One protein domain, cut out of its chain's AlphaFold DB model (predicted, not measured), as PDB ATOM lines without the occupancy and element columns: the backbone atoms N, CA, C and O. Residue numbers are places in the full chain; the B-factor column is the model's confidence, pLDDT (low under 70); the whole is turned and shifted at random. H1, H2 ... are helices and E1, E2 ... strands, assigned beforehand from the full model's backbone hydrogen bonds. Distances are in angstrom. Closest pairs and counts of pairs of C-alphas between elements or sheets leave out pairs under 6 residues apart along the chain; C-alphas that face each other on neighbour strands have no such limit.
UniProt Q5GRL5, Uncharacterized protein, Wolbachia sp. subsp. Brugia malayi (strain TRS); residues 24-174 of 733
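Overview. This is residues 24 to 174 of the 733 residues of an uncharacterized protein of Wolbachia sp. subsp. Brugia malayi (strain TRS) (UniProt Q5GRL5). A strongly twisted, curled sheet of four strands, E1 E2 E4 E3, makes one end of an elongated body, and the long helices H1, H2 and H4 run from it toward the other end. H3 packs across H2, and the short strand E5 lies toward the end far from the sheet. The printed part has 151 residues, in the order H1 E1 E2 H2 H3 E3 E4 H4 E5; the class is mixed and the sheet all antiparallel. It is compact, with a radius of gyration of the C-alphas of 15.9 A, and spans 52 by 30 by 27 A.

Arrangement. H1, residues 24 to 40, is on the sheet over edge strand E1, residues 49 to 53, at a height of 7.3 A; their closest C-alphas, Ser 28 and Val 50, are 5.9 A apart. E1 forms a hairpin with E2, residues 56 to 62, with N 51 and O 58 3.1 A apart. E2 is antiparallel to E4, residues 128 to 134, with N 59 and O 133 2.9 A apart. E4 forms a hairpin with E3, residues 119 to 123, with N 121 and O 130 2.9 A apart. H2, residues 69 to 88, is on the sheet too, slantwise to E4 at 47 degrees on the local plane; H1 and H2 on one face make two layers, helices over a sheet. E2, H2, H3, residues 95 to 105, and E3 form a split strand-helix-strand unit, two strands running the same way with E4 between them, its crossover right-handed. H3 touches residues 81 to 85 of H2 at a steep tilt of 63 degrees, closest at C-alphas Ala 102 and Ile 84, 6.4 A. H4, residues 137 to 157, touches H1, closest at C-alphas Leu 143 and Leu 30, 6.2 A; they run the same way at 37 degrees, only just a steep tilt. Every O i to N i+4 pair is within hydrogen-bond range in H1, against 15 of 16 in H2, 5 of 7 in H3 and 16 of 17 in H4.

Along the chain. H1, 24.1 A long, begins at C-alpha 24 (-32.329, 139.990, -16.246). H2 is 29.2 A long and H4 30.3 A. E5, residues 165 to 167, pairs with no named strand and ends at C-alpha 167 (-17.709, 113.457, -18.573).

Size, cuts and confidence. The C-alphas of Asp 125 and Thr 163, the two farthest apart, are 52.2 A apart. The printed part has no cut, and the link from H3 to E3, 13 residues, is long. The pLDDT is under 70 at residues 91 to 93, 160 to 165 and 167 to 173.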
ATOM      1  N   LYS A  24     -31.828 139.968 -17.618       81.50
ATOM      2  CA  LYS A  24     -32.329 139.990 -16.246       81.50
ATOM      3  C   LYS A  24     -33.487 139.014 -16.029       81.50
ATOM      4  O   LYS A  24     -33.448 138.266 -15.064       81.50
ATOM      5  N   LYS A  25     -34.486 138.980 -16.923       87.88
ATOM      6  CA  LYS A  25     -35.601 138.019 -16.835       87.88
ATOM      7  C   LYS A  25     -35.119 136.576 -16.982       87.88
ATOM      8  O   LYS A  25     -35.536 135.734 -16.197       87.88
ATOM      9  N   THR A  26     -34.221 136.298 -17.931       87.88
ATOM     10  CA  THR A  26     -33.644 134.954 -18.108       87.88
ATOM     11  C   THR A  26     -32.879 134.504 -16.863       87.88
ATOM     12  O   THR A  26     -33.050 133.373 -16.420       87.88
ATOM     13  N   VAL A  27     -32.070 135.381 -16.259       92.06
ATOM     14  CA  VAL A  27     -31.319 135.041 -15.041       92.06
ATOM     15  C   VAL A  27     -32.234 134.928 -13.823       92.06
ATOM     16  O   VAL A  27     -32.030 134.019 -13.031       92.06
ATOM     17  N   SER A  28     -33.276 135.757 -13.695       93.75
ATOM     18  CA  SER A  28     -34.308 135.570 -12.663       93.75
ATOM     19  C   SER A  28     -34.978 134.197 -12.775       93.75
ATOM     20  O   SER A  28     -34.980 133.469 -11.791       93.75
ATOM     21  N   ALA A  29     -35.445 133.798 -13.964       95.31
ATOM     22  CA  ALA A  29     -36.052 132.481 -14.178       95.31
ATOM     23  C   ALA A  29     -35.081 131.327 -13.859       95.31
ATOM     24  O   ALA A  29     -35.446 130.372 -13.178       95.31
ATOM     25  N   LEU A  30     -33.812 131.435 -14.278       96.88
ATOM     26  CA  LEU A  30     -32.769 130.455 -13.948       96.88
ATOM     27  C   LEU A  30     -32.462 130.387 -12.440       96.88
ATOM     28  O   LEU A  30     -32.143 129.312 -11.937       96.88
ATOM     29  N   ILE A  31     -32.557 131.505 -11.718       96.69
ATOM     30  CA  ILE A  31     -32.367 131.567 -10.264       96.69
ATOM     31  C   ILE A  31     -33.555 130.935  -9.525       96.69
ATOM     32  O   ILE A  31     -33.332 130.113  -8.636       96.69
ATOM     33  N   SER A  32     -34.798 131.220  -9.928       96.88
ATOM     34  CA  SER A  32     -35.985 130.540  -9.388       96.88
ATOM     35  C   SER A  32     -35.918 129.027  -9.659       96.88
ATOM     36  O   SER A  32     -36.083 128.229  -8.735       96.88
ATOM     37  N   ALA A  33     -35.541 128.618 -10.879       97.56
ATOM     38  CA  ALA A  33     -35.304 127.218 -11.238       97.56
ATOM     39  C   ALA A  33     -34.239 126.554 -10.352       97.56
ATOM     40  O   ALA A  33     -34.427 125.427  -9.891       97.56
ATOM     41  N   PHE A  34     -33.119 127.235 -10.104       97.19
ATOM     42  CA  PHE A  34     -32.034 126.739  -9.261       97.19
ATOM     43  C   PHE A  34     -32.499 126.529  -7.813       97.19
ATOM     44  O   PHE A  34     -32.352 125.426  -7.280       97.19
ATOM     45  N   ASN A  35     -33.124 127.547  -7.215       97.75
ATOM     46  CA  ASN A  35     -33.642 127.512  -5.846       97.75
ATOM     47  C   ASN A  35     -34.647 126.363  -5.643       97.75
ATOM     48  O   ASN A  35     -34.459 125.505  -4.775       97.75
ATOM     49  N   VAL A  36     -35.687 126.296  -6.486       97.50
ATOM     50  CA  VAL A  36     -36.756 125.287  -6.379       97.50
ATOM     51  C   VAL A  36     -36.224 123.872  -6.605       97.50
ATOM     52  O   VAL A  36     -36.586 122.963  -5.859       97.50
ATOM     53  N   ASN A  37     -35.337 123.661  -7.585       96.06
ATOM     54  CA  ASN A  37     -34.761 122.335  -7.836       96.06
ATOM     55  C   ASN A  37     -33.877 121.851  -6.678       96.06
ATOM     56  O   ASN A  37     -33.942 120.672  -6.327       96.06
ATOM     57  N   ASN A  38     -33.073 122.731  -6.068       95.81
ATOM     58  CA  ASN A  38     -32.257 122.354  -4.912       95.81
ATOM     59  C   ASN A  38     -33.118 121.988  -3.694       95.81
ATOM     60  O   ASN A  38     -32.827 120.984  -3.036       95.81
ATOM     61  N   TYR A  39     -34.192 122.747  -3.443       95.44
ATOM     62  CA  TYR A  39     -35.153 122.469  -2.374       95.44
ATOM     63  C   TYR A  39     -35.905 121.146  -2.607       95.44
ATOM     64  O   TYR A  39     -35.886 120.255  -1.759       95.44
ATOM     65  N   ALA A  40     -36.497 120.961  -3.793       93.62
ATOM     66  CA  ALA A  40     -37.278 119.769  -4.135       93.62
ATOM     67  C   ALA A  40     -36.456 118.469  -4.062       93.62
ATOM     68  O   ALA A  40     -36.946 117.449  -3.574       93.62
ATOM     69  N   ARG A  41     -35.189 118.515  -4.497       90.06
ATOM     70  CA  ARG A  41     -34.240 117.392  -4.404       90.06
ATOM     71  C   ARG A  41     -33.571 117.252  -3.029       90.06
ATOM     72  O   ARG A  41     -32.827 116.299  -2.826       90.06
ATOM     73  N   ARG A  42     -33.826 118.166  -2.083       91.06
ATOM     74  CA  ARG A  42     -33.222 118.205  -0.734       91.06
ATOM     75  C   ARG A  42     -31.682 118.244  -0.748       91.06
ATOM     76  O   ARG A  42     -31.032 117.652   0.112       91.06
ATOM     77  N   ILE A  43     -31.097 118.944  -1.724       91.75
ATOM     78  CA  ILE A  43     -29.637 119.067  -1.892       91.75
ATOM     79  C   ILE A  43     -29.083 120.012  -0.823       91.75
ATOM     80  O   ILE A  43     -28.282 119.633   0.039       91.75
ATOM     81  N   ILE A  44     -29.529 121.263  -0.897       93.19
ATOM     82  CA  ILE A  44     -29.248 122.364   0.017       93.19
ATOM     83  C   ILE A  44     -30.330 123.422  -0.178       93.19
ATOM     84  O   ILE A  44     -30.721 123.717  -1.306       93.19
ATOM     85  N   ASP A  45     -30.802 124.004   0.910       95.50
ATOM     86  CA  ASP A  45     -31.760 125.097   0.859       95.50
ATOM     87  C   ASP A  45     -31.062 126.352   0.300       95.50
ATOM     88  O   ASP A  45     -29.942 126.671   0.699       95.50
ATOM     89  N   THR A  46     -31.670 127.027  -0.684       96.44
ATOM     90  CA  THR A  46     -31.090 128.186  -1.397       96.44
ATOM     91  C   THR A  46     -32.155 129.251  -1.651       96.44
ATOM     92  O   THR A  46     -33.253 128.925  -2.090       96.44
ATOM     93  N   ASN A  47     -31.830 130.514  -1.364       96.44
ATOM     94  CA  ASN A  47     -32.745 131.666  -1.387       96.44
ATOM     95  C   ASN A  47     -32.284 132.775  -2.351       96.44
ATOM     96  O   ASN A  47     -32.464 133.966  -2.095       96.44
ATOM     97  N   PHE A  48     -31.598 132.404  -3.432       95.62
ATOM     98  CA  PHE A  48     -30.913 133.376  -4.274       95.62
ATOM     99  C   PHE A  48     -31.911 134.334  -4.941       95.62
ATOM    100  O   PHE A  48     -32.942 133.900  -5.449       95.62
ATOM    101  N   SER A  49     -31.592 135.628  -4.984       93.56
ATOM    102  CA  SER A  49     -32.411 136.650  -5.651       93.56
ATOM    103  C   SER A  49     -31.587 137.487  -6.635       93.56
ATOM    104  O   SER A  49     -30.366 137.581  -6.515       93.56
ATOM    105  N   VAL A  50     -32.247 138.102  -7.624       92.81
ATOM    106  CA  VAL A  50     -31.602 138.979  -8.619       92.81
ATOM    107  C   VAL A  50     -31.961 140.433  -8.339       92.81
ATOM    108  O   VAL A  50     -33.103 140.855  -8.525       92.81
ATOM    109  N   GLN A  51     -30.970 141.232  -7.950       90.12
ATOM    110  CA  GLN A  51     -31.142 142.660  -7.662       90.12
ATOM    111  C   GLN A  51     -30.123 143.499  -8.434       90.12
ATOM    112  O   GLN A  51     -29.121 142.984  -8.923       90.12
ATOM    113  N   ARG A  52     -30.375 144.807  -8.561       86.81
ATOM    114  CA  ARG A  52     -29.476 145.720  -9.276       86.81
ATOM    115  C   ARG A  52     -28.648 146.540  -8.284       86.81
ATOM    116  O   ARG A  52     -29.223 147.359  -7.574       86.81
ATOM    117  N   ARG A  53     -27.323 146.362  -8.266       84.50
ATOM    118  CA  ARG A  53     -26.367 147.162  -7.472       84.50
ATOM    119  C   ARG A  53     -25.347 147.814  -8.401       84.50
ATOM    120  O   ARG A  53     -24.943 147.222  -9.396       84.50
ATOM    121  N   ASP A  54     -25.025 149.083  -8.157       83.19
ATOM    122  CA  ASP A  54     -24.071 149.874  -8.957       83.19
ATOM    123  C   ASP A  54     -24.257 149.752 -10.479       83.19
ATOM    124  O   ASP A  54     -23.321 149.603 -11.267       83.19
ATOM    125  N   LYS A  55     -25.529 149.825 -10.897       82.75
ATOM    126  CA  LYS A  55     -26.029 149.691 -12.279       82.75
ATOM    127  C   LYS A  55     -25.869 148.299 -12.916       82.75
ATOM    128  O   LYS A  55     -26.417 148.116 -14.009       82.75
ATOM    129  N   LYS A  56     -25.240 147.327 -12.255       85.88
ATOM    130  CA  LYS A  56     -25.139 145.916 -12.670       85.88
ATOM    131  C   LYS A  56     -26.239 145.081 -12.011       85.88
ATOM    132  O   LYS A  56     -26.704 145.428 -10.931       85.88
ATOM    133  N   ASP A  57     -26.667 143.999 -12.655       89.56
ATOM    134  CA  ASP A  57     -27.481 142.984 -11.983       89.56
ATOM    135  C   ASP A  57     -26.548 141.983 -11.271       89.56
ATOM    136  O   ASP A  57     -25.513 141.575 -11.810       89.56
ATOM    137  N   CYS A  58     -26.912 141.609 -10.046       92.69
ATOM    138  CA  CYS A  58     -26.150 140.743  -9.153       92.69
ATOM    139  C   CYS A  58     -27.053 139.635  -8.598       92.69
ATOM    140  O   CYS A  58     -28.252 139.852  -8.402       92.69
ATOM    141  N   VAL A  59     -26.462 138.478  -8.294       94.25
ATOM    142  CA  VAL A  59     -27.099 137.460  -7.451       94.25
ATOM    143  C   VAL A  59     -26.825 137.799  -5.991       94.25
ATOM    144  O   VAL A  59     -25.699 138.162  -5.644       94.25
ATOM    145  N   ILE A  60     -27.849 137.686  -5.149       93.75
ATOM    146  CA  ILE A  60     -27.780 137.965  -3.715       93.75
ATOM    147  C   ILE A  60     -28.234 136.742  -2.928       93.75
ATOM    148  O   ILE A  60     -29.270 136.154  -3.238       93.75
ATOM    149  N   VAL A  61     -27.456 136.403  -1.902       95.25
ATOM    150  CA  VAL A  61     -27.771 135.410  -0.869       95.25
ATOM    151  C   VAL A  61     -27.978 136.168   0.438       95.25
ATOM    152  O   VAL A  61     -27.066 136.876   0.864       95.25
ATOM    153  N   SER A  62     -29.151 136.050   1.061       94.81
ATOM    154  CA  SER A  62     -29.444 136.711   2.342       94.81
ATOM    155  C   SER A  62     -29.378 135.705   3.495       94.81
ATOM    156  O   SER A  62     -29.993 134.640   3.429       94.81
ATOM    157  N   PHE A  63     -28.668 136.053   4.561       95.38
ATOM    158  CA  PHE A  63     -28.485 135.236   5.762       95.38
ATOM    159  C   PHE A  63     -29.291 135.801   6.928       95.38
ATOM    160  O   PHE A  63     -29.557 137.003   6.969       95.38
ATOM    161  N   ASP A  64     -29.695 134.960   7.875       92.88
ATOM    162  CA  ASP A  64     -30.349 135.434   9.088       92.88
ATOM    163  C   ASP A  64     -29.365 136.215   9.973       92.88
ATOM    164  O   ASP A  64     -28.158 135.975   9.976       92.88
ATOM    165  N   LYS A  65     -29.903 137.140  10.769       87.44
ATOM    166  CA  LYS A  65     -29.150 137.988  11.706       87.44
ATOM    167  C   LYS A  65     -28.341 137.203  12.751       87.44
ATOM    168  O   LYS A  65     -27.474 137.789  13.391       87.44
ATOM    169  N   GLY A  66     -28.680 135.929  12.980       83.88
ATOM    170  CA  GLY A  66     -27.965 135.041  13.895       83.88
ATOM    171  C   GLY A  66     -26.661 134.471  13.332       83.88
ATOM    172  O   GLY A  66     -25.850 133.987  14.115       83.88
ATOM    173  N   MET A  67     -26.438 134.529  12.012       92.19
ATOM    174  CA  MET A  67     -25.257 133.929  11.389       92.19
ATOM    175  C   MET A  67     -24.043 134.866  11.373       92.19
ATOM    176  O   MET A  67     -24.136 136.025  10.962       92.19
ATOM    177  N   ASP A  68     -22.879 134.330  11.738       90.44
ATOM    178  CA  ASP A  68     -21.587 134.993  11.564       90.44
ATOM    179  C   ASP A  68     -20.962 134.757  10.168       90.44
ATOM    180  O   ASP A  68     -21.369 133.889   9.391       90.44
ATOM    181  N   ASP A  69     -19.933 135.545   9.838       90.00
ATOM    182  CA  ASP A  69     -19.203 135.466   8.562       90.00
ATOM    183  C   ASP A  69     -18.608 134.066   8.288       90.00
ATOM    184  O   ASP A  69     -18.551 133.629   7.135       90.00
ATOM    185  N   TYR A  70     -18.215 133.320   9.326       91.94
ATOM    186  CA  TYR A  70     -17.691 131.963   9.176       91.94
ATOM    187  C   TYR A  70     -18.804 130.969   8.820       91.94
ATOM    188  O   TYR A  70     -18.632 130.180   7.884       91.94
ATOM    189  N   GLN A  71     -19.954 131.027   9.497       94.25
ATOM    190  CA  GLN A  71     -21.140 130.227   9.178       94.25
ATOM    191  C   GLN A  71     -21.614 130.511   7.745       94.25
ATOM    192  O   GLN A  71     -21.801 129.577   6.963       94.25
ATOM    193  N   CYS A  72     -21.700 131.782   7.342       94.12
ATOM    194  CA  CYS A  72     -22.126 132.162   5.992       94.12
ATOM    195  C   CYS A  72     -21.139 131.685   4.906       94.12
ATOM    196  O   CYS A  72     -21.552 131.108   3.897       94.12
ATOM    197  N   ARG A  73     -19.819 131.834   5.112       92.69
ATOM    198  CA  ARG A  73     -18.793 131.285   4.194       92.69
ATOM    199  C   ARG A  73     -18.827 129.762   4.118       92.69
ATOM    200  O   ARG A  73     -18.621 129.197   3.037       92.69
ATOM    201  N   ARG A  74     -19.072 129.091   5.247       92.75
ATOM    202  CA  ARG A  74     -19.199 127.632   5.318       92.75
ATOM    203  C   ARG A  74     -20.418 127.155   4.535       92.75
ATOM    204  O   ARG A  74     -20.259 126.250   3.721       92.75
ATOM    205  N   TYR A  75     -21.575 127.796   4.701       95.12
ATOM    206  CA  TYR A  75     -22.771 127.530   3.901       95.12
ATOM    207  C   TYR A  75     -22.487 127.652   2.398       95.12
ATOM    208  O   TYR A  75     -22.691 126.686   1.664       95.12
ATOM    209  N   LEU A  76     -21.934 128.783   1.936       93.62
ATOM    210  CA  LEU A  76     -21.649 128.995   0.508       93.62
ATOM    211  C   LEU A  76     -20.670 127.945  -0.051       93.62
ATOM    212  O   LEU A  76     -20.843 127.451  -1.167       93.62
ATOM    213  N   SER A  77     -19.676 127.544   0.748       88.38
ATOM    214  CA  SER A  77     -18.747 126.458   0.406       88.38
ATOM    215  C   SER A  77     -19.446 125.091   0.328       88.38
ATOM    216  O   SER A  77     -19.138 124.284  -0.554       88.38
ATOM    217  N   ASP A  78     -20.412 124.837   1.214       90.00
ATOM    218  CA  ASP A  78     -21.208 123.609   1.246       90.00
ATOM    219  C   ASP A  78     -22.161 123.475   0.047       90.00
ATOM    220  O   ASP A  78     -22.401 122.345  -0.387       90.00
ATOM    221  N   ILE A  79     -22.641 124.581  -0.542       91.25
ATOM    222  CA  ILE A  79     -23.453 124.550  -1.776       91.25
ATOM    223  C   ILE A  79     -22.695 123.844  -2.897       91.25
ATOM    224  O   ILE A  79     -23.220 122.906  -3.498       91.25
ATOM    225  N   LYS A  80     -21.435 124.242  -3.133       87.50
ATOM    226  CA  LYS A  80     -20.549 123.599  -4.114       87.50
ATOM    227  C   LYS A  80     -20.499 122.094  -3.887       87.50
ATOM    228  O   LYS A  80     -20.836 121.310  -4.772       87.50
ATOM    229  N   ARG A  81     -20.119 121.708  -2.669       87.38
ATOM    230  CA  ARG A  81     -19.905 120.317  -2.273       87.38
ATOM    231  C   ARG A  81     -21.160 119.464  -2.462       87.38
ATOM    232  O   ARG A  81     -21.084 118.403  -3.073       87.38
ATOM    233  N   ARG A  82     -22.308 119.931  -1.965       89.88
ATOM    234  CA  ARG A  82     -23.576 119.191  -2.014       89.88
ATOM    235  C   ARG A  82     -24.100 119.035  -3.442       89.88
ATOM    236  O   ARG A  82     -24.490 117.929  -3.797       89.88
ATOM    237  N   ILE A  83     -24.038 120.080  -4.272       89.38
ATOM    238  CA  ILE A  83     -24.467 120.016  -5.682       89.38
ATOM    239  C   ILE A  83     -23.626 119.010  -6.484       89.38
ATOM    240  O   ILE A  83     -24.175 118.227  -7.259       89.38
ATOM    241  N   ILE A  84     -22.304 118.989  -6.290       85.56
ATOM    242  CA  ILE A  84     -21.420 118.050  -7.002       85.56
ATOM    243  C   ILE A  84     -21.672 116.612  -6.540       85.56
ATOM    244  O   ILE A  84     -21.896 115.740  -7.380       85.56
ATOM    245  N   CYS A  85     -21.683 116.364  -5.223       84.94
ATOM    246  CA  CYS A  85     -21.990 115.046  -4.663       84.94
ATOM    247  C   CYS A  85     -23.350 114.521  -5.143       84.94
ATOM    248  O   CYS A  85     -23.463 113.337  -5.453       84.94
ATOM    249  N   GLU A  86     -24.360 115.387  -5.249       85.56
ATOM    250  CA  GLU A  86     -25.687 115.006  -5.726       85.56
ATOM    251  C   GLU A  86     -25.677 114.552  -7.190       85.56
ATOM    252  O   GLU A  86     -26.266 113.521  -7.513       85.56
ATOM    253  N   PHE A  87     -25.044 115.300  -8.097       80.69
ATOM    254  CA  PHE A  87     -25.104 114.959  -9.522       80.69
ATOM    255  C   PHE A  87     -24.150 113.829  -9.925       80.69
ATOM    256  O   PHE A  87     -24.446 113.125 -10.892       80.69
ATOM    257  N   TYR A  88     -23.051 113.634  -9.192       75.38
ATOM    258  CA  TYR A  88     -22.004 112.654  -9.514       75.38
ATOM    259  C   TYR A  88     -22.020 111.401  -8.633       75.38
ATOM    260  O   TYR A  88     -21.181 110.523  -8.821       75.38
ATOM    261  N   ASP A  89     -22.947 111.318  -7.674       72.12
ATOM    262  CA  ASP A  89     -23.086 110.211  -6.718       72.12
ATOM    263  C   ASP A  89     -21.807 109.917  -5.901       72.12
ATOM    264  O   ASP A  89     -21.660 108.844  -5.313       72.12
ATOM    265  N   ILE A  90     -20.903 110.901  -5.814       71.12
ATOM    266  CA  ILE A  90     -19.658 110.839  -5.043       71.12
ATOM    267  C   ILE A  90     -20.011 110.786  -3.554       71.12
ATOM    268  O   ILE A  90     -20.448 111.785  -2.967       71.12
ATOM    269  N   GLU A  91     -19.796 109.625  -2.926       65.00
ATOM    270  CA  GLU A  91     -19.756 109.517  -1.466       65.00
ATOM    271  C   GLU A  91     -18.748 110.530  -0.921       65.00
ATOM    272  O   GLU A  91     -17.652 110.618  -1.462       65.00
ATOM    273  N   LYS A  92     -19.137 111.296   0.114       62.22
ATOM    274  CA  LYS A  92     -18.425 112.468   0.676       62.22
ATOM    275  C   LYS A  92     -16.893 112.321   0.644       62.22
ATOM    276  O   LYS A  92     -16.288 111.862   1.612       62.22
ATOM    277  N   GLY A  93     -16.301 112.719  -0.480       58.78
ATOM    278  CA  GLY A  93     -14.912 112.432  -0.807       58.78
ATOM    279  C   GLY A  93     -13.945 113.447  -0.217       58.78
ATOM    280  O   GLY A  93     -14.324 114.367   0.509       58.78
ATOM    281  N   ASN A  94     -12.674 113.303  -0.579       70.38
ATOM    282  CA  ASN A  94     -11.683 114.348  -0.348       70.38
ATOM    283  C   ASN A  94     -12.057 115.581  -1.195       70.38
ATOM    284  O   ASN A  94     -12.349 115.436  -2.383       70.38
ATOM    285  N   ASP A  95     -12.004 116.788  -0.623       74.62
ATOM    286  CA  ASP A  95     -12.362 118.041  -1.311       74.62
ATOM    287  C   ASP A  95     -11.642 118.222  -2.659       74.62
ATOM    288  O   ASP A  95     -12.185 118.837  -3.575       74.62
ATOM    289  N   LYS A  96     -10.443 117.641  -2.821       80.56
ATOM    290  CA  LYS A  96      -9.706 117.619  -4.094       80.56
ATOM    291  C   LYS A  96     -10.437 116.860  -5.207       80.56
ATOM    292  O   LYS A  96     -10.410 117.295  -6.352       80.56
ATOM    293  N   GLU A  97     -11.055 115.725  -4.897       77.88
ATOM    294  CA  GLU A  97     -11.817 114.931  -5.868       77.88
ATOM    295  C   GLU A  97     -13.090 115.671  -6.274       77.88
ATOM    296  O   GLU A  97     -13.350 115.849  -7.460       77.88
ATOM    297  N   ILE A  98     -13.800 116.223  -5.289       77.88
ATOM    298  CA  ILE A  98     -14.983 117.062  -5.500       77.88
ATOM    299  C   ILE A  98     -14.634 118.285  -6.364       77.88
ATOM    300  O   ILE A  98     -15.371 118.595  -7.296       77.88
ATOM    301  N   LEU A  99     -13.499 118.952  -6.114       76.81
ATOM    302  CA  LEU A  99     -13.025 120.079  -6.923       76.81
ATOM    303  C   LEU A  99     -12.664 119.661  -8.356       76.81
ATOM    304  O   LEU A  99     -13.133 120.294  -9.298       76.81
ATOM    305  N   ASN A 100     -11.888 118.584  -8.524       79.19
ATOM    306  CA  ASN A 100     -11.545 118.048  -9.843       79.19
ATOM    307  C   ASN A 100     -12.809 117.737 -10.659       79.19
ATOM    308  O   ASN A 100     -12.856 118.032 -11.847       79.19
ATOM    309  N   THR A 101     -13.837 117.169 -10.023       76.75
ATOM    310  CA  THR A 101     -15.135 116.898 -10.648       76.75
ATOM    311  C   THR A 101     -15.904 118.183 -10.959       76.75
ATOM    312  O   THR A 101     -16.479 118.298 -12.038       76.75
ATOM    313  N   ALA A 102     -15.878 119.179 -10.065       79.12
ATOM    314  CA  ALA A 102     -16.493 120.490 -10.280       79.12
ATOM    315  C   ALA A 102     -16.000 121.157 -11.573       79.12
ATOM    316  O   ALA A 102     -16.806 121.654 -12.358       79.12
ATOM    317  N   GLU A 103     -14.681 121.121 -11.799       80.12
ATOM    318  CA  GLU A 103     -13.997 121.701 -12.965       80.12
ATOM    319  C   GLU A 103     -14.422 121.086 -14.307       80.12
ATOM    320  O   GLU A 103     -14.216 121.702 -15.358       80.12
ATOM    321  N   LEU A 104     -15.026 119.892 -14.281       75.31
ATOM    322  CA  LEU A 104     -15.568 119.228 -15.464       75.31
ATOM    323  C   LEU A 104     -16.908 119.845 -15.901       75.31
ATOM    324  O   LEU A 104     -17.160 119.938 -17.098       75.31
ATOM    325  N   ILE A 105     -17.756 120.262 -14.953       77.75
ATOM    326  CA  ILE A 105     -19.166 120.648 -15.189       77.75
ATOM    327  C   ILE A 105     -19.347 122.162 -15.231       77.75
ATOM    328  O   ILE A 105     -20.125 122.695 -16.021       77.75
ATOM    329  N   PHE A 106     -18.681 122.838 -14.298       86.50
ATOM    330  CA  PHE A 106     -18.981 124.194 -13.879       86.50
ATOM    331  C   PHE A 106     -17.773 125.094 -14.119       86.50
ATOM    332  O   PHE A 106     -16.618 124.682 -13.993       86.50
ATOM    333  N   ASP A 107     -18.036 126.371 -14.380       88.62
ATOM    334  CA  ASP A 107     -17.023 127.391 -14.168       88.62
ATOM    335  C   ASP A 107     -16.853 127.601 -12.658       88.62
ATOM    336  O   ASP A 107     -17.554 128.393 -12.027       88.62
ATOM    337  N   ILE A 108     -15.914 126.858 -12.066       88.19
ATOM    338  CA  ILE A 108     -15.590 126.932 -10.633       88.19
ATOM    339  C   ILE A 108     -15.062 128.301 -10.192       88.19
ATOM    340  O   ILE A 108     -15.001 128.562  -8.994       88.19
ATOM    341  N   LYS A 109     -14.674 129.163 -11.143       89.94
ATOM    342  CA  LYS A 109     -14.278 130.553 -10.892       89.94
ATOM    343  C   LYS A 109     -15.487 131.481 -10.834       89.94
ATOM    344  O   LYS A 109     -15.320 132.691 -10.821       89.94
ATOM    345  N   SER A 110     -16.698 130.938 -10.873       89.00
ATOM    346  CA  SER A 110     -17.947 131.684 -10.936       89.00
ATOM    347  C   SER A 110     -18.969 131.095  -9.962       89.00
ATOM    348  O   SER A 110     -18.781 130.031  -9.374       89.00
ATOM    349  N   PHE A 111     -20.020 131.863  -9.698       79.44
ATOM    350  CA  PHE A 111     -20.908 131.705  -8.545       79.44
ATOM    351  C   PHE A 111     -21.548 130.304  -8.381       79.44
ATOM    352  O   PHE A 111     -21.860 129.669  -9.393       79.44
ATOM    353  N   PRO A 112     -21.817 129.843  -7.136       77.25
ATOM    354  CA  PRO A 112     -21.305 130.322  -5.839       77.25
ATOM    355  C   PRO A 112     -19.939 129.697  -5.476       77.25
ATOM    356  O   PRO A 112     -19.574 129.597  -4.308       77.25
ATOM    357  N   PHE A 113     -19.191 129.208  -6.468       83.94
ATOM    358  CA  PHE A 113     -18.048 128.315  -6.262       83.94
ATOM    359  C   PHE A 113     -16.731 129.031  -5.936       83.94
ATOM    360  O   PHE A 113     -15.846 128.407  -5.331       83.94
ATOM    361  N   ASP A 114     -16.653 130.319  -6.277       87.81
ATOM    362  CA  ASP A 114     -15.569 131.251  -5.975       87.81
ATOM    363  C   ASP A 114     -16.076 132.393  -5.080       87.81
ATOM    364  O   ASP A 114     -16.781 133.299  -5.529       87.81
ATOM    365  N   LEU A 115     -15.696 132.354  -3.798       87.19
ATOM    366  CA  LEU A 115     -16.063 133.376  -2.814       87.19
ATOM    367  C   LEU A 115     -15.267 134.681  -2.970       87.19
ATOM    368  O   LEU A 115     -15.621 135.672  -2.340       87.19
ATOM    369  N   SER A 116     -14.194 134.700  -3.770       87.31
ATOM    370  CA  SER A 116     -13.342 135.886  -3.954       87.31
ATOM    371  C   SER A 116     -13.913 136.904  -4.947       87.31
ATOM    372  O   SER A 116     -13.483 138.055  -4.957       87.31
ATOM    373  N   LYS A 117     -14.902 136.496  -5.756       86.31
ATOM    374  CA  LYS A 117     -15.644 137.363  -6.687       86.31
ATOM    375  C   LYS A 117     -16.830 138.104  -6.062       86.31
ATOM    376  O   LYS A 117     -17.406 138.959  -6.736       86.31
ATOM    377  N   GLY A 118     -17.241 137.736  -4.851       88.19
ATOM    378  CA  GLY A 118     -18.400 138.322  -4.188       88.19
ATOM    379  C   GLY A 118     -18.027 139.218  -3.012       88.19
ATOM    380  O   GLY A 118     -16.943 139.122  -2.436       88.19
ATOM    381  N   GLU A 119     -18.960 140.088  -2.657       92.06
ATOM    382  CA  GLU A 119     -18.814 141.138  -1.656       92.06
ATOM    383  C   GLU A 119     -19.863 140.959  -0.550       92.06
ATOM    384  O   GLU A 119     -20.977 140.487  -0.792       92.06
ATOM    385  N   TRP A 120     -19.496 141.329   0.677       92.69
ATOM    386  CA  TRP A 120     -20.353 141.213   1.857       92.69
ATOM    387  C   TRP A 120     -20.980 142.563   2.189       92.69
ATOM    388  O   TRP A 120     -20.277 143.567   2.290       92.69
ATOM    389  N   TYR A 121     -22.292 142.570   2.390       91.31
ATOM    390  CA  TYR A 121     -23.074 143.757   2.719       91.31
ATOM    391  C   TYR A 121     -23.926 143.494   3.956       91.31
ATOM    392  O   TYR A 121     -24.555 142.447   4.063       91.31
ATOM    393  N   LEU A 122     -23.989 144.464   4.866       88.88
ATOM    394  CA  LEU A 122     -25.007 144.490   5.910       88.88
ATOM    395  C   LEU A 122     -26.207 145.284   5.383       88.88
ATOM    396  O   LEU A 122     -26.079 146.463   5.064       88.88
ATOM    397  N   ASP A 123     -27.363 144.639   5.281       82.44
ATOM    398  CA  ASP A 123     -28.640 145.318   5.069       82.44
ATOM    399  C   ASP A 123     -29.068 145.932   6.410       82.44
ATOM    400  O   ASP A 123     -29.539 145.228   7.306       82.44
ATOM    401  N   GLU A 124     -28.836 147.240   6.561       77.75
ATOM    402  CA  GLU A 124     -29.097 148.000   7.792       77.75
ATOM    403  C   GLU A 124     -30.588 148.041   8.168       77.75
ATOM    404  O   GLU A 124     -30.920 148.025   9.354       77.75
ATOM    405  N   ASP A 125     -31.498 148.037   7.184       72.19
ATOM    406  CA  ASP A 125     -32.947 148.123   7.418       72.19
ATOM    407  C   ASP A 125     -33.503 146.857   8.084       72.19
ATOM    408  O   ASP A 125     -34.469 146.922   8.854       72.19
ATOM    409  N   ASN A 126     -32.899 145.703   7.784       73.12
ATOM    410  CA  ASN A 126     -33.311 144.395   8.298       73.12
ATOM    411  C   ASN A 126     -32.270 143.747   9.233       73.12
ATOM    412  O   ASN A 126     -32.518 142.651   9.735       73.12
ATOM    413  N   ASN A 127     -31.133 144.413   9.472       80.31
ATOM    414  CA  ASN A 127     -29.966 143.929  10.221       80.31
ATOM    415  C   ASN A 127     -29.571 142.489   9.834       80.31
ATOM    416  O   ASN A 127     -29.490 141.600  10.684       80.31
ATOM    417  N   ARG A 128     -29.371 142.257   8.534       85.06
ATOM    418  CA  ARG A 128     -29.068 140.930   7.975       85.06
ATOM    419  C   ARG A 128     -27.849 140.976   7.063       85.06
ATOM    420  O   ARG A 128     -27.636 141.963   6.358       85.06
ATOM    421  N   LEU A 129     -27.043 139.919   7.089       92.38
ATOM    422  CA  LEU A 129     -25.853 139.818   6.249       92.38
ATOM    423  C   LEU A 129     -26.250 139.313   4.856       92.38
ATOM    424  O   LEU A 129     -27.062 138.399   4.721       92.38
ATOM    425  N   GLU A 130     -25.675 139.896   3.812       94.06
ATOM    426  CA  GLU A 130     -25.918 139.516   2.424       94.06
ATOM    427  C   GLU A 130     -24.595 139.307   1.684       94.06
ATOM    428  O   GLU A 130     -23.683 140.131   1.770       94.06
ATOM    429  N   PHE A 131     -24.503 138.218   0.919       94.62
ATOM    430  CA  PHE A 131     -23.403 137.978  -0.013       94.62
ATOM    431  C   PHE A 131     -23.865 138.277  -1.435       94.62
ATOM    432  O   PHE A 131     -24.853 137.714  -1.913       94.62
ATOM    433  N   VAL A 132     -23.148 139.165  -2.115       93.62
ATOM    434  CA  VAL A 132     -23.503 139.692  -3.433       93.62
ATOM    435  C   VAL A 132     -22.437 139.290  -4.436       93.62
ATOM    436  O   VAL A 132     -21.265 139.591  -4.242       93.62
ATOM    437  N   THR A 133     -22.834 138.660  -5.541       92.94
ATOM    438  CA  THR A 133     -21.919 138.327  -6.644       92.94
ATOM    439  C   THR A 133     -22.431 138.935  -7.954       92.94
ATOM    440  O   THR A 133     -23.618 138.785  -8.261       92.94
ATOM    441  N   PRO A 134     -21.588 139.614  -8.757       91.69
ATOM    442  CA  PRO A 134     -21.998 140.115 -10.067       91.69
ATOM    443  C   PRO A 134     -22.384 138.966 -11.007       91.69
ATOM    444  O   PRO A 134     -21.741 137.917 -11.021       91.69
ATOM    445  N   ILE A 135     -23.410 139.175 -11.836       92.31
ATOM    446  CA  ILE A 135     -23.775 138.208 -12.876       92.31
ATOM    447  C   ILE A 135     -22.785 138.338 -14.040       92.31
ATOM    448  O   ILE A 135     -22.791 139.330 -14.770       92.31
ATOM    449  N   ASP A 136     -21.945 137.321 -14.216       90.94
ATOM    450  CA  ASP A 136     -21.070 137.147 -15.376       90.94
ATOM    451  C   ASP A 136     -21.505 135.923 -16.224       90.94
ATOM    452  O   ASP A 136     -22.384 135.160 -15.806       90.94
ATOM    453  N   PRO A 137     -20.944 135.709 -17.431       90.50
ATOM    454  CA  PRO A 137     -21.315 134.566 -18.270       90.50
ATOM    455  C   PRO A 137     -21.069 133.194 -17.622       90.50
ATOM    456  O   PRO A 137     -21.767 132.240 -17.961       90.50
ATOM    457  N   GLY A 138     -20.122 133.089 -16.683       91.50
ATOM    458  CA  GLY A 138     -19.854 131.873 -15.915       91.50
ATOM    459  C   GLY A 138     -20.961 131.573 -14.904       91.50
ATOM    460  O   GLY A 138     -21.357 130.420 -14.760       91.50
ATOM    461  N   VAL A 139     -21.546 132.602 -14.276       92.75
ATOM    462  CA  VAL A 139     -22.758 132.457 -13.443       92.75
ATOM    463  C   VAL A 139     -23.919 131.896 -14.267       92.75
ATOM    464  O   VAL A 139     -24.558 130.928 -13.856       92.75
ATOM    465  N   ILE A 140     -24.169 132.463 -15.452       93.38
ATOM    466  CA  ILE A 140     -25.253 132.010 -16.341       93.38
ATOM    467  C   ILE A 140     -25.005 130.564 -16.794       93.38
ATOM    468  O   ILE A 140     -25.925 129.749 -16.760       93.38
ATOM    469  N   PHE A 141     -23.767 130.228 -17.169       91.69
ATOM    470  CA  PHE A 141     -23.377 128.858 -17.500       91.69
ATOM    471  C   PHE A 141     -23.627 127.896 -16.328       91.69
ATOM    472  O   PHE A 141     -24.286 126.880 -16.521       91.69
ATOM    473  N   ASN A 142     -23.207 128.238 -15.105       93.00
ATOM    474  CA  ASN A 142     -23.379 127.374 -13.932       93.00
ATOM    475  C   ASN A 142     -24.853 127.069 -13.621       93.00
ATOM    476  O   ASN A 142     -25.193 125.911 -13.373       93.00
ATOM    477  N   LEU A 143     -25.736 128.075 -13.682       95.19
ATOM    478  CA  LEU A 143     -27.179 127.886 -13.472       95.19
ATOM    479  C   LEU A 143     -27.789 126.950 -14.530       95.19
ATOM    480  O   LEU A 143     -28.580 126.063 -14.211       95.19
ATOM    481  N   LYS A 144     -27.380 127.106 -15.791       94.69
ATOM    482  CA  LYS A 144     -27.835 126.261 -16.901       94.69
ATOM    483  C   LYS A 144     -27.301 124.828 -16.819       94.69
ATOM    484  O   LYS A 144     -28.054 123.890 -17.072       94.69
ATOM    485  N   SER A 145     -26.036 124.640 -16.443       92.12
ATOM    486  CA  SER A 145     -25.431 123.316 -16.242       92.12
ATOM    487  C   SER A 145     -26.048 122.581 -15.049       92.12
ATOM    488  O   SER A 145     -26.263 121.372 -15.124       92.12
ATOM    489  N   HIS A 146     -26.425 123.296 -13.981       94.00
ATOM    490  CA  HIS A 146     -27.212 122.737 -12.873       94.00
ATOM    491  C   HIS A 146     -28.579 122.236 -13.351       94.00
ATOM    492  O   HIS A 146     -28.941 121.093 -13.075       94.00
ATOM    493  N   LEU A 147     -29.300 123.037 -14.145       94.81
ATOM    494  CA  LEU A 147     -30.599 122.650 -14.697       94.81
ATOM    495  C   LEU A 147     -30.488 121.458 -15.672       94.81
ATOM    496  O   LEU A 147     -31.300 120.536 -15.606       94.81
ATOM    497  N   ALA A 148     -29.444 121.415 -16.508       94.06
ATOM    498  CA  ALA A 148     -29.135 120.270 -17.370       94.06
ATOM    499  C   ALA A 148     -28.878 118.986 -16.562       94.06
ATOM    500  O   ALA A 148     -29.455 117.939 -16.858       94.06
ATOM    501  N   ALA A 149     -28.038 119.071 -15.524       90.94
ATOM    502  CA  ALA A 149     -27.716 117.948 -14.648       90.94
ATOM    503  C   ALA A 149     -28.932 117.477 -13.831       90.94
ATOM    504  O   ALA A 149     -29.103 116.275 -13.636       90.94
ATOM    505  N   SER A 150     -29.809 118.403 -13.421       92.00
ATOM    506  CA  SER A 150     -31.098 118.121 -12.778       92.00
ATOM    507  C   SER A 150     -31.988 117.260 -13.684       92.00
ATOM    508  O   SER A 150     -32.350 116.151 -13.295       92.00
ATOM    509  N   LEU A 151     -32.252 117.701 -14.921       92.56
ATOM    510  CA  LEU A 151     -33.068 116.940 -15.881       92.56
ATOM    511  C   LEU A 151     -32.450 115.577 -16.232       92.56
ATOM    512  O   LEU A 151     -33.157 114.575 -16.327       92.56
ATOM    513  N   ALA A 152     -31.124 115.513 -16.390       90.75
ATOM    514  CA  ALA A 152     -30.432 114.247 -16.610       90.75
ATOM    515  C   ALA A 152     -30.546 113.301 -15.402       90.75
ATOM    516  O   ALA A 152     -30.636 112.085 -15.584       90.75
ATOM    517  N   LYS A 153     -30.550 113.833 -14.169       87.38
ATOM    518  CA  LYS A 153     -30.685 113.020 -12.956       87.38
ATOM    519  C   LYS A 153     -32.066 112.380 -12.840       87.38
ATOM    520  O   LYS A 153     -32.118 111.216 -12.456       87.38
ATOM    521  N   ASP A 154     -33.144 113.068 -13.218       87.06
ATOM    522  CA  ASP A 154     -34.494 112.476 -13.190       87.06
ATOM    523  C   ASP A 154     -34.577 111.198 -14.024       87.06
ATOM    524  O   ASP A 154     -35.096 110.193 -13.555       87.06
ATOM    525  N   VAL A 155     -33.987 111.209 -15.220       87.75
ATOM    526  CA  VAL A 155     -33.915 110.020 -16.082       87.75
ATOM    527  C   VAL A 155     -33.011 108.943 -15.478       87.75
ATOM    528  O   VAL A 155     -33.341 107.762 -15.518       87.75
ATOM    529  N   ARG A 156     -31.870 109.331 -14.892       82.50
ATOM    530  CA  ARG A 156     -30.914 108.385 -14.291       82.50
ATOM    531  C   ARG A 156     -31.468 107.636 -13.077       82.50
ATOM    532  O   ARG A 156     -30.991 106.537 -12.824       82.50
ATOM    533  N   VAL A 157     -32.429 108.195 -12.335       75.75
ATOM    534  CA  VAL A 157     -33.073 107.507 -11.195       75.75
ATOM    535  C   VAL A 157     -33.923 106.318 -11.658       75.75
ATOM    536  O   VAL A 157     -33.969 105.304 -10.963       75.75
ATOM    537  N   ASP A 158     -34.522 106.414 -12.846       75.88
ATOM    538  CA  ASP A 158     -35.311 105.339 -13.461       75.88
ATOM    539  C   ASP A 158     -34.432 104.303 -14.201       75.88
ATOM    540  O   ASP A 158     -34.930 103.278 -14.671       75.88
ATOM    541  N   MET A 159     -33.114 104.533 -14.280       76.25
ATOM    542  CA  MET A 159     -32.130 103.644 -14.909       76.25
ATOM    543  C   MET A 159     -31.249 102.916 -13.870       76.25
ATOM    544  O   MET A 159     -31.077 103.388 -12.745       76.25
ATOM    545  N   PRO A 160     -30.628 101.768 -14.213       65.44
ATOM    546  CA  PRO A 160     -29.742 101.060 -13.288       65.44
ATOM    547  C   PRO A 160     -28.514 101.905 -12.898       65.44
ATOM    548  O   PRO A 160     -27.747 102.337 -13.749       65.44
ATOM    549  N   ALA A 161     -28.276 102.086 -11.596       56.22
ATOM    550  CA  ALA A 161     -27.327 103.072 -11.053       56.22
ATOM    551  C   ALA A 161     -25.841 102.948 -11.488       56.22
ATOM    552  O   ALA A 161     -25.045 103.832 -11.185       56.22
ATOM    553  N   SER A 162     -25.442 101.871 -12.171       54.66
ATOM    554  CA  SER A 162     -24.050 101.554 -12.534       54.66
ATOM    555  C   SER A 162     -23.720 101.714 -14.028       54.66
ATOM    556  O   SER A 162     -22.731 101.154 -14.501       54.66
ATOM    557  N   THR A 163     -24.543 102.438 -14.798       61.84
ATOM    558  CA  THR A 163     -24.509 102.395 -16.274       61.84
ATOM    559  C   THR A 163     -24.041 103.662 -16.989       61.84
ATOM    560  O   THR A 163     -24.265 103.771 -18.194       61.84
ATOM    561  N   MET A 164     -23.426 104.637 -16.314       67.44
ATOM    562  CA  MET A 164     -23.007 105.874 -16.986       67.44
ATOM    563  C   MET A 164     -21.803 106.543 -16.317       67.44
ATOM    564  O   MET A 164     -21.765 106.668 -15.095       67.44
ATOM    565  N   PHE A 165     -20.860 107.037 -17.121       68.94
ATOM    566  CA  PHE A 165     -19.776 107.914 -16.675       68.94
ATOM    567  C   PHE A 165     -20.098 109.350 -17.086       68.94
ATOM    568  O   PHE A 165     -20.298 109.637 -18.265       68.94
ATOM    569  N   ILE A 166     -20.160 110.274 -16.129       70.25
ATOM    570  CA  ILE A 166     -20.380 111.689 -16.449       70.25
ATOM    571  C   ILE A 166     -19.034 112.306 -16.833       70.25
ATOM    572  O   ILE A 166     -18.101 112.327 -16.029       70.25
ATOM    573  N   LYS A 167     -18.923 112.802 -18.065       67.56
ATOM    574  CA  LYS A 167     -17.709 113.457 -18.573       67.56
ATOM    575  C   LYS A 167     -17.810 114.968 -18.396       67.56
ATOM    576  O   LYS A 167     -18.903 115.513 -18.249       67.56
ATOM    577  N   ALA A 168     -16.670 115.653 -18.472       58.91
ATOM    578  CA  ALA A 168     -16.684 117.084 -18.752       58.91
ATOM    579  C   ALA A 168     -17.367 117.312 -20.107       58.91
ATOM    580  O   ALA A 168     -16.827 116.813 -21.099       58.91
ATOM    581  N   PRO A 169     -18.493 118.046 -20.204       57.19
ATOM    582  CA  PRO A 169     -18.916 118.576 -21.488       57.19
ATOM    583  C   PRO A 169     -17.745 119.307 -22.147       57.19
ATOM    584  O   PRO A 169     -17.137 120.213 -21.568       57.19
ATOM    585  N   ASN A 170     -17.436 118.920 -23.385       55.38
ATOM    586  CA  ASN A 170     -16.512 119.681 -24.217       55.38
ATOM    587  C   ASN A 170     -16.995 121.143 -24.230       55.38
ATOM    588  O   ASN A 170     -18.172 121.392 -24.508       55.38
ATOM    589  N   LYS A 171     -16.104 122.114 -23.966       54.22
ATOM    590  CA  LYS A 171     -16.441 123.554 -23.812       54.22
ATOM    591  C   LYS A 171     -16.969 124.228 -25.098       54.22
ATOM    592  O   LYS A 171     -17.122 125.441 -25.162       54.22
ATOM    593  N   GLU A 172     -17.289 123.424 -26.105       57.06
ATOM    594  CA  GLU A 172     -17.868 123.729 -27.414       57.06
ATOM    595  C   GLU A 172     -19.413 123.845 -27.374       57.06
ATOM    596  O   GLU A 172     -20.090 123.513 -28.347       57.06
ATOM    597  N   GLY A 173     -19.991 124.304 -26.254       69.62
ATOM    598  CA  GLY A 173     -21.416 124.676 -26.165       69.62
ATOM    599  C   GLY A 173     -22.401 123.615 -25.646       69.62
ATOM    600  O   GLY A 173     -23.600 123.735 -25.905       69.62
ATOM    601  N   TYR A 174     -21.937 122.599 -24.910       86.19
ATOM    602  CA  TYR A 174     -22.808 121.666 -24.176       86.19
ATOM    603  C   TYR A 174     -22.803 121.977 -22.676       86.19
ATOM    604  O   TYR A 174     -21.806 122.453 -22.139       86.19
TER     605      TYR A 174